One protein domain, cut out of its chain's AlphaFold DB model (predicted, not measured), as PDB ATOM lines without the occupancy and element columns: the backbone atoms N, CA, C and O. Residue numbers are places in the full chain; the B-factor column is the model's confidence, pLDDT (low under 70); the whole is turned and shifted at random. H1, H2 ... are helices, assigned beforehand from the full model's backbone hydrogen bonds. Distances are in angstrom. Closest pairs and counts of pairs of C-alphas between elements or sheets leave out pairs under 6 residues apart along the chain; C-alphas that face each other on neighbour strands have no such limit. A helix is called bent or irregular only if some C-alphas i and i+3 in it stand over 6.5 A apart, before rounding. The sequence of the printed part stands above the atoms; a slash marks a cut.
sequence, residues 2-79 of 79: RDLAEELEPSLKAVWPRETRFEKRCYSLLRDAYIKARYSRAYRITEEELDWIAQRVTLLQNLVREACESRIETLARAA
ATOM      1  N   ARG A   2      75.359 175.314 228.520       79.12
ATOM      2  CA  ARG A   2      76.325 174.676 229.440       79.12
ATOM      3  C   ARG A   2      75.833 174.618 230.893       79.12
ATOM      4  O   ARG A   2      75.845 173.545 231.474       79.12
ATOM      5  N   ASP A   3      75.373 175.739 231.445       81.06
ATOM      6  CA  ASP A   3      75.011 175.807 232.871       81.06
ATOM      7  C   ASP A   3      73.836 174.878 233.223       81.06
ATOM      8  O   ASP A   3      73.862 174.227 234.257       81.06
ATOM      9  N   LEU A   4      72.867 174.727 232.312       85.44
ATOM     10  CA  LEU A   4      71.747 173.794 232.475       85.44
ATOM     11  C   LEU A   4      72.213 172.328 232.502       85.44
ATOM     12  O   LEU A   4      71.710 171.530 233.284       85.44
ATOM     13  N   ALA A   5      73.181 171.965 231.654       84.06
ATOM     14  CA  ALA A   5      73.737 170.613 231.650       84.06
ATOM     15  C   ALA A   5      74.532 170.326 232.935       84.06
ATOM     16  O   ALA A   5      74.415 169.245 233.497       84.06
ATOM     17  N   GLU A   6      75.294 171.307 233.429       87.31
ATOM     18  CA  GLU A   6      76.033 171.207 234.696       87.31
ATOM     19  C   GLU A   6      75.123 171.185 235.937       87.31
ATOM     20  O   GLU A   6      75.552 170.739 237.002       87.31
ATOM     21  N   GLU A   7      73.897 171.701 235.831       86.31
ATOM     22  CA  GLU A   7      72.876 171.612 236.879       86.31
ATOM     23  C   GLU A   7      72.244 170.215 236.929       86.31
ATOM     24  O   GLU A   7      72.041 169.673 238.012       86.31
ATOM     25  N   LEU A   8      71.989 169.617 235.762       84.44
ATOM     26  CA  LEU A   8      71.445 168.262 235.648       84.44
ATOM     27  C   LEU A   8      72.466 167.180 236.016       84.44
ATOM     28  O   LEU A   8      72.097 166.195 236.645       84.44
ATOM     29  N   GLU A   9      73.728 167.363 235.628       86.56
ATOM     30  CA  GLU A   9      74.810 166.415 235.885       86.56
ATOM     31  C   GLU A   9      76.057 167.169 236.392       86.56
ATOM     32  O   GLU A   9      76.868 167.667 235.599       86.56
ATOM     33  N   PRO A  10      76.228 167.292 237.725       87.75
ATOM     34  CA  PRO A  10      77.310 168.069 238.329       87.75
ATOM     35  C   PRO A  10      78.720 167.622 237.929       87.75
ATOM     36  O   PRO A  10      79.636 168.451 237.938       87.75
ATOM     37  N   SER A  11      78.906 166.351 237.549       86.75
ATOM     38  CA  SER A  11      80.198 165.833 237.075       86.75
ATOM     39  C   SER A  11      80.689 166.542 235.805       86.75
ATOM     40  O   SER A  11      81.897 166.701 235.614       86.75
ATOM     41  N   LEU A  12      79.784 167.102 234.989       89.00
ATOM     42  CA  LEU A  12      80.139 167.840 233.772       89.00
ATOM     43  C   LEU A  12      80.903 169.141 234.054       89.00
ATOM     44  O   LEU A  12      81.621 169.630 233.179       89.00
ATOM     45  N   LYS A  13      80.837 169.687 235.277       88.12
ATOM     46  CA  LYS A  13      81.647 170.856 235.671       88.12
ATOM     47  C   LYS A  13      83.141 170.574 235.550       88.12
ATOM     48  O   LYS A  13      83.909 171.468 235.187       88.12
ATOM     49  N   ALA A  14      83.540 169.323 235.784       89.62
ATOM     50  CA  ALA A  14      84.921 168.888 235.674       89.62
ATOM     51  C   ALA A  14      85.448 168.929 234.235       89.62
ATOM     52  O   ALA A  14      86.659 168.868 234.073       89.62
ATOM     53  N   VAL A  15      84.589 169.062 233.209       92.25
ATOM     54  CA  VAL A  15      84.950 169.101 231.776       92.25
ATOM     55  C   VAL A  15      85.479 170.459 231.332       92.25
ATOM     56  O   VAL A  15      86.308 170.539 230.434       92.25
ATOM     57  N   TRP A  16      85.112 171.552 231.983       90.25
ATOM     58  CA  TRP A  16      85.563 172.881 231.568       90.25
ATOM     59  C   TRP A  16      86.007 173.671 232.797       90.25
ATOM     60  O   TRP A  16      85.209 174.465 233.320       90.25
ATOM     61  N   PRO A  17      87.255 173.457 233.256       89.94
ATOM     62  CA  PRO A  17      87.764 174.095 234.451       89.94
ATOM     63  C   PRO A  17      87.942 175.593 234.185       89.94
ATOM     64  O   PRO A  17      87.910 176.067 233.043       89.94
ATOM     65  N   ARG A  18      87.997 176.372 235.262       88.94
ATOM     66  CA  ARG A  18      88.063 177.842 235.207       88.94
ATOM     67  C   ARG A  18      89.214 178.368 236.064       88.94
ATOM     68  O   ARG A  18      89.163 179.516 236.514       88.94
ATOM     69  N   GLU A  19      90.223 177.540 236.292       91.88
ATOM     70  CA  GLU A  19      91.354 177.830 237.167       91.88
ATOM     71  C   GLU A  19      92.390 178.669 236.425       91.88
ATOM     72  O   GLU A  19      92.835 179.707 236.924       91.88
ATOM     73  N   THR A  20      92.692 178.304 235.178       93.94
ATOM     74  CA  THR A  20      93.735 178.975 234.397       93.94
ATOM     75  C   THR A  20      93.173 179.933 233.344       93.94
ATOM     76  O   THR A  20      92.038 179.827 232.865       93.94
ATOM     77  N   ARG A  21      93.986 180.926 232.951       93.88
ATOM     78  CA  ARG A  21      93.656 181.809 231.814       93.88
ATOM     79  C   ARG A  21      93.577 181.028 230.501       93.88
ATOM     80  O   ARG A  21      92.764 181.376 229.650       93.88
ATOM     81  N   PHE A  22      94.400 179.989 230.367       93.38
ATOM     82  CA  PHE A  22      94.436 179.113 229.202       93.38
ATOM     83  C   PHE A  22      93.107 178.372 229.014       93.38
ATOM     84  O   PHE A  22      92.503 178.470 227.949       93.38
ATOM     85  N   GLU A  23      92.574 177.753 230.072       93.31
ATOM     86  CA  GLU A  23      91.264 177.083 230.043       93.31
ATOM     87  C   GLU A  23      90.132 178.018 229.607       93.31
ATOM     88  O   GLU A  23      89.339 177.700 228.715       93.31
ATOM     89  N   LYS A  24      90.067 179.211 230.216       93.38
ATOM     90  CA  LYS A  24      89.041 180.219 229.903       93.38
ATOM     91  C   LYS A  24      89.125 180.662 228.446       93.38
ATOM     92  O   LYS A  24      88.095 180.826 227.789       93.38
ATOM     93  N   ARG A  25      90.347 180.848 227.944       94.12
ATOM     94  CA  ARG A  25      90.613 181.228 226.557       94.12
ATOM     95  C   ARG A  25      90.190 180.129 225.589       94.12
ATOM     96  O   ARG A  25      89.433 180.429 224.671       94.12
ATOM     97  N   CYS A  26      90.594 178.885 225.824       94.75
ATOM     98  CA  CYS A  26      90.221 177.741 224.994       94.75
ATOM     99  C   CYS A  26      88.699 177.563 224.912       94.75
ATOM    100  O   CYS A  26      88.141 177.427 223.824       94.75
ATOM    101  N   TYR A  27      87.996 177.669 226.043       92.44
ATOM    102  CA  TYR A  27      86.534 177.615 226.044       92.44
ATOM    103  C   TYR A  27      85.906 178.767 225.239       92.44
ATOM    104  O   TYR A  27      84.951 178.562 224.485       92.44
ATOM    105  N   SER A  28      86.451 179.985 225.350       92.75
ATOM    106  CA  SER A  28      85.982 181.117 224.544       92.75
ATOM    107  C   SER A  28      86.253 180.915 223.053       92.75
ATOM    108  O   SER A  28      85.389 181.241 222.245       92.75
ATOM    109  N   LEU A  29      87.416 180.369 222.684       94.31
ATOM    110  CA  LEU A  29      87.769 180.060 221.298       94.31
ATOM    111  C   LEU A  29      86.830 179.018 220.697       94.31
ATOM    112  O   LEU A  29      86.392 179.209 219.565       94.31
ATOM    113  N   LEU A  30      86.479 177.973 221.454       93.19
ATOM    114  CA  LEU A  30      85.502 176.968 221.038       93.19
ATOM    115  C   LEU A  30      84.128 177.597 220.777       93.19
ATOM    116  O   LEU A  30      83.516 177.354 219.739       93.19
ATOM    117  N   ARG A  31      83.645 178.439 221.699       91.62
ATOM    118  CA  ARG A  31      82.352 179.124 221.546       91.62
ATOM    119  C   ARG A  31      82.346 180.064 220.341       91.62
ATOM    120  O   ARG A  31      81.383 180.097 219.580       91.62
ATOM    121  N   ASP A  32      83.421 180.822 220.170       92.19
ATOM    122  CA  ASP A  32      83.569 181.784 219.083       92.19
ATOM    123  C   ASP A  32      83.745 181.098 217.719       92.19
ATOM    124  O   ASP A  32      83.339 181.664 216.701       92.19
ATOM    125  N   ALA A  33      84.303 179.879 217.693       92.12
ATOM    126  CA  ALA A  33      84.571 179.110 216.479       92.12
ATOM    127  C   ALA A  33      83.322 178.933 215.608       92.12
ATOM    128  O   ALA A  33      83.420 179.034 214.387       92.12
ATOM    129  N   TYR A  34      82.149 178.738 216.226       89.31
ATOM    130  CA  TYR A  34      80.890 178.479 215.518       89.31
ATOM    131  C   TYR A  34      80.577 179.530 214.438       89.31
ATOM    132  O   TYR A  34      80.068 179.194 213.369       89.31
ATOM    133  N   ILE A  35      80.934 180.794 214.687       89.12
ATOM    134  CA  ILE A  35      80.724 181.903 213.747       89.12
ATOM    135  C   ILE A  35      82.062 182.390 213.189       89.12
ATOM    136  O   ILE A  35      82.242 182.524 211.978       89.12
ATOM    137  N   LYS A  36      83.029 182.674 214.065       90.06
ATOM    138  CA  LYS A  36      84.242 183.400 213.681       90.06
ATOM    139  C   LYS A  36      85.195 182.562 212.839       90.06
ATOM    140  O   LYS A  36      85.835 183.140 211.968       90.06
ATOM    141  N   ALA A  37      85.244 181.240 213.019       87.12
ATOM    142  CA  ALA A  37      86.151 180.394 212.240       87.12
ATOM    143  C   ALA A  37      85.833 180.413 210.733       87.12
ATOM    144  O   ALA A  37      86.722 180.195 209.918       87.12
ATOM    145  N   ARG A  38      84.580 180.706 210.352       89.50
ATOM    146  CA  ARG A  38      84.144 180.770 208.946       89.50
ATOM    147  C   ARG A  38      84.227 182.168 208.342       89.50
ATOM    148  O   ARG A  38      84.473 182.298 207.149       89.50
ATOM    149  N   TYR A  39      84.004 183.207 209.147       91.12
ATOM    150  CA  TYR A  39      83.782 184.565 208.632       91.12
ATOM    151  C   TYR A  39      84.816 185.597 209.093       91.12
ATOM    152  O   TYR A  39      84.854 186.702 208.553       91.12
ATOM    153  N   SER A  40      85.665 185.280 210.075       89.94
ATOM    154  CA  SER A  40      86.624 186.231 210.636       89.94
ATOM    155  C   SER A  40      88.064 185.822 210.358       89.94
ATOM    156  O   SER A  40      88.563 184.834 210.883       89.94
ATOM    157  N   ARG A  41      88.789 186.674 209.626       85.31
ATOM    158  CA  ARG A  41      90.247 186.545 209.441       85.31
ATOM    159  C   ARG A  41      91.054 186.804 210.721       85.31
ATOM    160  O   ARG A  41      92.246 186.523 210.761       85.31
ATOM    161  N   ALA A  42      90.417 187.372 211.746       89.44
ATOM    162  CA  ALA A  42      91.031 187.622 213.046       89.44
ATOM    163  C   ALA A  42      90.916 186.416 213.992       89.44
ATOM    164  O   ALA A  42      91.532 186.425 215.057       89.44
ATOM    165  N   TYR A  43      90.142 185.386 213.626       91.75
ATOM    166  CA  TYR A  43      90.080 184.158 214.404       91.75
ATOM    167  C   TYR A  43      91.407 183.410 214.279       91.75
ATOM    168  O   TYR A  43      91.815 183.022 213.186       91.75
ATOM    169  N   ARG A  44      92.093 183.239 215.408       92.50
ATOM    170  CA  ARG A  44      93.332 182.473 215.507       92.50
ATOM    171  C   ARG A  44      93.219 181.526 216.685       92.50
ATOM    172  O   ARG A  44      92.842 181.949 217.775       92.50
ATOM    173  N   ILE A  45      93.567 180.279 216.427       94.62
ATOM    174  CA  ILE A  45      93.648 179.199 217.398       94.62
ATOM    175  C   ILE A  45      94.964 178.467 217.137       94.62
ATOM    176  O   ILE A  45      95.331 178.274 215.976       94.62
ATOM    177  N   THR A  46      95.708 178.147 218.190       96.19
ATOM    178  CA  THR A  46      96.935 177.351 218.083       96.19
ATOM    179  C   THR A  46      96.614 175.859 218.098       96.19
ATOM    180  O   THR A  46      95.530 175.450 218.515       96.19
ATOM    181  N   GLU A  47      97.559 175.036 217.652       95.94
ATOM    182  CA  GLU A  47      97.440 173.574 217.722       95.94
ATOM    183  C   GLU A  47      97.290 173.096 219.173       95.94
ATOM    184  O   GLU A  47      96.366 172.355 219.474       95.94
ATOM    185  N   GLU A  48      98.087 173.638 220.099       96.19
ATOM    186  CA  GLU A  48      97.987 173.345 221.536       96.19
ATOM    187  C   GLU A  48      96.595 173.661 222.115       96.19
ATOM    188  O   GLU A  48      96.026 172.872 222.871       96.19
ATOM    189  N   GLU A  49      96.016 174.812 221.750       95.50
ATOM    190  CA  GLU A  49      94.661 175.186 222.165       95.50
ATOM    191  C   GLU A  49      93.621 174.219 221.584       95.50
ATOM    192  O   GLU A  49      92.686 173.821 222.282       95.50
ATOM    193  N   LEU A  50      93.779 173.833 220.316       95.38
ATOM    194  CA  LEU A  50      92.868 172.922 219.633       95.38
ATOM    195  C   LEU A  50      92.925 171.508 220.221       95.38
ATOM    196  O   LEU A  50      91.872 170.932 220.501       95.38
ATOM    197  N   ASP A  51      94.121 170.979 220.459       97.12
ATOM    198  CA  ASP A  51      94.338 169.660 221.051       97.12
ATOM    199  C   ASP A  51      93.767 169.590 222.461       97.12
ATOM    200  O   ASP A  51      93.091 168.623 222.824       97.12
ATOM    201  N   TRP A  52      93.975 170.645 223.252       96.25
ATOM    202  CA  TRP A  52      93.375 170.727 224.573       96.25
ATOM    203  C   TRP A  52      91.848 170.712 224.483       96.25
ATOM    204  O   TRP A  52      91.200 169.906 225.153       96.25
ATOM    205  N   ILE A  53      91.254 171.542 223.616       95.69
ATOM    206  CA  ILE A  53      89.800 171.568 223.397       95.69
ATOM    207  C   ILE A  53      89.282 170.186 222.981       95.69
ATOM    208  O   ILE A  53      88.268 169.740 223.522       95.69
ATOM    209  N   ALA A  54      89.969 169.499 222.067       95.81
ATOM    210  CA  ALA A  54      89.590 168.167 221.611       95.81
ATOM    211  C   ALA A  54      89.558 167.161 222.771       95.81
ATOM    212  O   ALA A  54      88.552 166.474 222.953       95.81
ATOM    213  N   GLN A  55      90.586 167.147 223.626       96.50
ATOM    214  CA  GLN A  55      90.621 166.293 224.820       96.50
ATOM    215  C   GLN A  55      89.448 166.577 225.770       96.50
ATOM    216  O   GLN A  55      88.826 165.647 226.292       96.50
ATOM    217  N   ARG A  56      89.094 167.854 225.975       95.44
ATOM    218  CA  ARG A  56      87.933 168.225 226.806       95.44
ATOM    219  C   ARG A  56      86.618 167.767 226.185       95.44
ATOM    220  O   ARG A  56      85.736 167.303 226.901       95.44
ATOM    221  N   VAL A  57      86.487 167.857 224.865       94.62
ATOM    222  CA  VAL A  57      85.306 167.374 224.140       94.62
ATOM    223  C   VAL A  57      85.178 165.852 224.237       94.62
ATOM    224  O   VAL A  57      84.070 165.356 224.428       94.62
ATOM    225  N   THR A  58      86.280 165.104 224.178       96.19
ATOM    226  CA  THR A  58      86.262 163.650 224.402       96.19
ATOM    227  C   THR A  58      85.842 163.305 225.830       96.19
ATOM    228  O   THR A  58      84.971 162.458 226.022       96.19
ATOM    229  N   LEU A  59      86.385 164.002 226.833       95.00
ATOM    230  CA  LEU A  59      85.975 163.821 228.229       95.00
ATOM    231  C   LEU A  59      84.476 164.098 228.419       95.00
ATOM    232  O   LEU A  59      83.793 163.333 229.096       95.00
ATOM    233  N   LEU A  60      83.954 165.156 227.784       94.25
ATOM    234  CA  LEU A  60      82.526 165.474 227.812       94.25
ATOM    235  C   LEU A  60      81.675 164.317 227.286       94.25
ATOM    236  O   LEU A  60      80.687 163.952 227.911       94.25
ATOM    237  N   GLN A  61      82.053 163.758 226.134       94.56
ATOM    238  CA  GLN A  61      81.317 162.662 225.504       94.56
ATOM    239  C   GLN A  61      81.271 161.423 226.399       94.56
ATOM    240  O   GLN A  61      80.219 160.794 226.498       94.56
ATOM    241  N   ASN A  62      82.380 161.102 227.067       95.31
ATOM    242  CA  ASN A  62      82.454 159.959 227.975       95.31
ATOM    243  C   ASN A  62      81.555 160.156 229.200       95.31
ATOM    244  O   ASN A  62      80.713 159.308 229.469       95.31
ATOM    245  N   LEU A  63      81.649 161.303 229.880       93.81
ATOM    246  CA  LEU A  63      80.823 161.569 231.064       93.81
ATOM    247  C   LEU A  63      79.327 161.619 230.736       93.81
ATOM    248  O   LEU A  63      78.507 161.097 231.485       93.81
ATOM    249  N   VAL A  64      78.956 162.215 229.598       92.62
ATOM    250  CA  VAL A  64      77.555 162.228 229.151       92.62
ATOM    251  C   VAL A  64      77.066 160.812 228.850       92.62
ATOM    252  O   VAL A  64      75.951 160.466 229.229       92.62
ATOM    253  N   ARG A  65      77.890 159.982 228.197       94.75
ATOM    254  CA  ARG A  65      77.562 158.575 227.937       94.75
ATOM    255  C   ARG A  65      77.309 157.823 229.238       94.75
ATOM    256  O   ARG A  65      76.247 157.226 229.374       94.75
ATOM    257  N   GLU A  66      78.237 157.903 230.184       93.75
ATOM    258  CA  GLU A  66      78.136 157.237 231.485       93.75
ATOM    259  C   GLU A  66      76.878 157.675 232.250       93.75
ATOM    260  O   GLU A  66      76.131 156.838 232.757       93.75
ATOM    261  N   ALA A  67      76.588 158.981 232.276       91.25
ATOM    262  CA  ALA A  67      75.389 159.513 232.919       91.25
ATOM    263  C   ALA A  67      74.098 158.997 232.257       91.25
ATOM    264  O   ALA A  67      73.155 158.594 232.943       91.25
ATOM    265  N   CYS A  68      74.051 158.966 230.921       92.81
ATOM    266  CA  CYS A  68      72.908 158.435 230.181       92.81
ATOM    267  C   CYS A  68      72.714 156.932 230.415       92.81
ATOM    268  O   CYS A  68      71.595 156.505 230.694       92.81
ATOM    269  N   GLU A  69      73.781 156.137 230.330       94.62
ATOM    270  CA  GLU A  69      73.742 154.685 230.541       94.62
ATOM    271  C   GLU A  69      73.295 154.348 231.971       94.62
ATOM    272  O   GLU A  69      72.339 153.593 232.155       94.62
ATOM    273  N   SER A  70      73.867 155.014 232.980       92.00
ATOM    274  CA  SER A  70      73.466 154.876 234.388       92.00
ATOM    275  C   SER A  70      71.984 155.206 234.615       92.00
ATOM    276  O   SER A  70      71.258 154.500 235.330       92.00
ATOM    277  N   ARG A  71      71.482 156.262 233.958       90.88
ATOM    278  CA  ARG A  71      70.073 156.655 234.050       90.88
ATOM    279  C   ARG A  71      69.148 155.620 233.418       90.88
ATOM    280  O   ARG A  71      68.106 155.323 234.002       90.88
ATOM    281  N   ILE A  72      69.518 155.079 232.259       94.06
ATOM    282  CA  ILE A  72      68.764 154.025 231.569       94.06
ATOM    283  C   ILE A  72      68.719 152.761 232.430       94.06
ATOM    284  O   ILE A  72      67.637 152.216 232.638       94.06
ATOM    285  N   GLU A  73      69.850 152.332 232.993       94.44
ATOM    286  CA  GLU A  73      69.895 151.174 233.893       94.44
ATOM    287  C   GLU A  73      69.009 151.359 235.124       94.44
ATOM    288  O   GLU A  73      68.254 150.459 235.491       94.44
ATOM    289  N   THR A  74      69.071 152.535 235.752       92.88
ATOM    290  CA  THR A  74      68.235 152.857 236.915       92.88
ATOM    291  C   THR A  74      66.750 152.755 236.571       92.88
ATOM    292  O   THR A  74      65.978 152.190 237.341       92.88
ATOM    293  N   LEU A  75      66.347 153.276 235.408       91.81
ATOM    294  CA  LEU A  75      64.962 153.196 234.943       91.81
ATOM    295  C   LEU A  75      64.546 151.755 234.619       91.81
ATOM    296  O   LEU A  75      63.436 151.368 234.961       91.81
ATOM    297  N   ALA A  76      65.430 150.958 234.017       90.56
ATOM    298  CA  ALA A  76      65.162 149.559 233.694       90.56
ATOM    299  C   ALA A  76      65.013 148.673 234.941       90.56
ATOM    300  O   ALA A  76      64.226 147.738 234.927       90.56
ATOM    301  N   ARG A  77      65.750 148.963 236.023       87.81
ATOM    302  CA  ARG A  77      65.636 148.239 237.305       87.81
ATOM    303  C   ARG A  77      64.414 148.647 238.133       87.81
ATOM    304  O   ARG A  77      64.049 147.926 239.055       87.81
ATOM    305  N   ALA A  78      63.846 149.820 237.862       79.50
ATOM    306  CA  ALA A  78      62.665 150.342 238.549       79.50
ATOM    307  C   ALA A  78      61.338 149.943 237.872       79.50
ATOM    308  O   ALA A  78      60.276 150.278 238.402       79.50
ATOM    309  N   ALA A  79      61.408 149.279 236.714       62.97
ATOM    310  CA  ALA A  79      60.285 148.709 235.972       62.97
ATOM    311  C   ALA A  79      60.116 147.219 236.303       62.97
ATOM    312  O   ALA A  79      58.949 146.771 236.338       62.97
TER     313      ALA A  79
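AT A GLANCE: This is residues 2 to 79 of the 79 residues of an uncharacterized protein of Sphingobium sp. (strain YBL2) (UniProt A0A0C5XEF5). One long helix, H4, makes the longest axis; H3 crosses it near its first end, about perpendicular, and the short helix H2 packs along its middle, with H1 beyond H2. The last part of H4 sticks out as an arm: residues 69 to 79, of which 69 to 77 belong to H4, stand free. The printed part has 78 residues, with four named helices in the order H1, H2, H3, H4 and no named strand; the class is all helix. The whole is loose, with a radius of gyration of the C-alphas of 15.9 A, and spans 55 by 27 by 21 A.

HOW THE PARTS SIT: Begin with H4, residues 47 to 77. Look at its residues 49 to 53, the part that alone touches H3, residues 21 to 39; the closest C-alphas, those of Cys 26 and Glu 49, are 5.9 A apart, and the lines stand about perpendicular, at 85 degrees. On H3 residues 26 to 30 alone touch H4. Farther along H4, residues 56 to 64 alone touch H2, residues 10 to 15, with the C-alphas of Val 15 and Arg 56 closest at 5.9 A; the two run opposite ways at a shallow tilt of 22 degrees. H1, residues 2 to 8, and H2 touch only at the corner by their link, and only just, with 3 pairs of C-alphas within 8 A; the closest, those of Glu 6 and Leu 12, are 5.4 A apart. These two run opposite ways at a steep tilt of 35.1 degrees, only just past shallow. H1 is apart from H3 and from H4, and H2 is apart from H3. In H1 and H4 every O i to N i+4 pair is within hydrogen-bond range; in H3 it is 12 of 15, and in H2 0 of 2, beside 3 of 3 O i to N i+3 pairs.

IN THESE COORDINATES: Find C-alpha 47 at (97.440, 173.574, 217.722); from there H4 runs 45.1 A to C-alpha 77 at (65.636, 148.239, 237.305). H3 runs 25.3 A from Arg 21 to Tyr 39, with a kink of 67 degrees near residue 33; it is neither bent nor irregular, but only just: C-alphas 34 and 37 are 6.5 A apart. H1 begins at C-alpha 2, at (76.325, 174.676, 229.440), and measures 10.2 A; H2 measures 10.1 A.

THE WHOLE: The two C-alphas farthest apart, those of Arg 41 and Ala 79, are 55.1 A apart. Without the stretch that stands free, the body has 67 residues and spans 39 by 22 by 18 A. The printed part has no cut. The links H1 to H2 and H2 to H3 are tight, and H3 to H4, 7 residues, is short. The mean pLDDT of the printed part is 91.2, and one printed residue, Ala 79, the chain's last, is under 70.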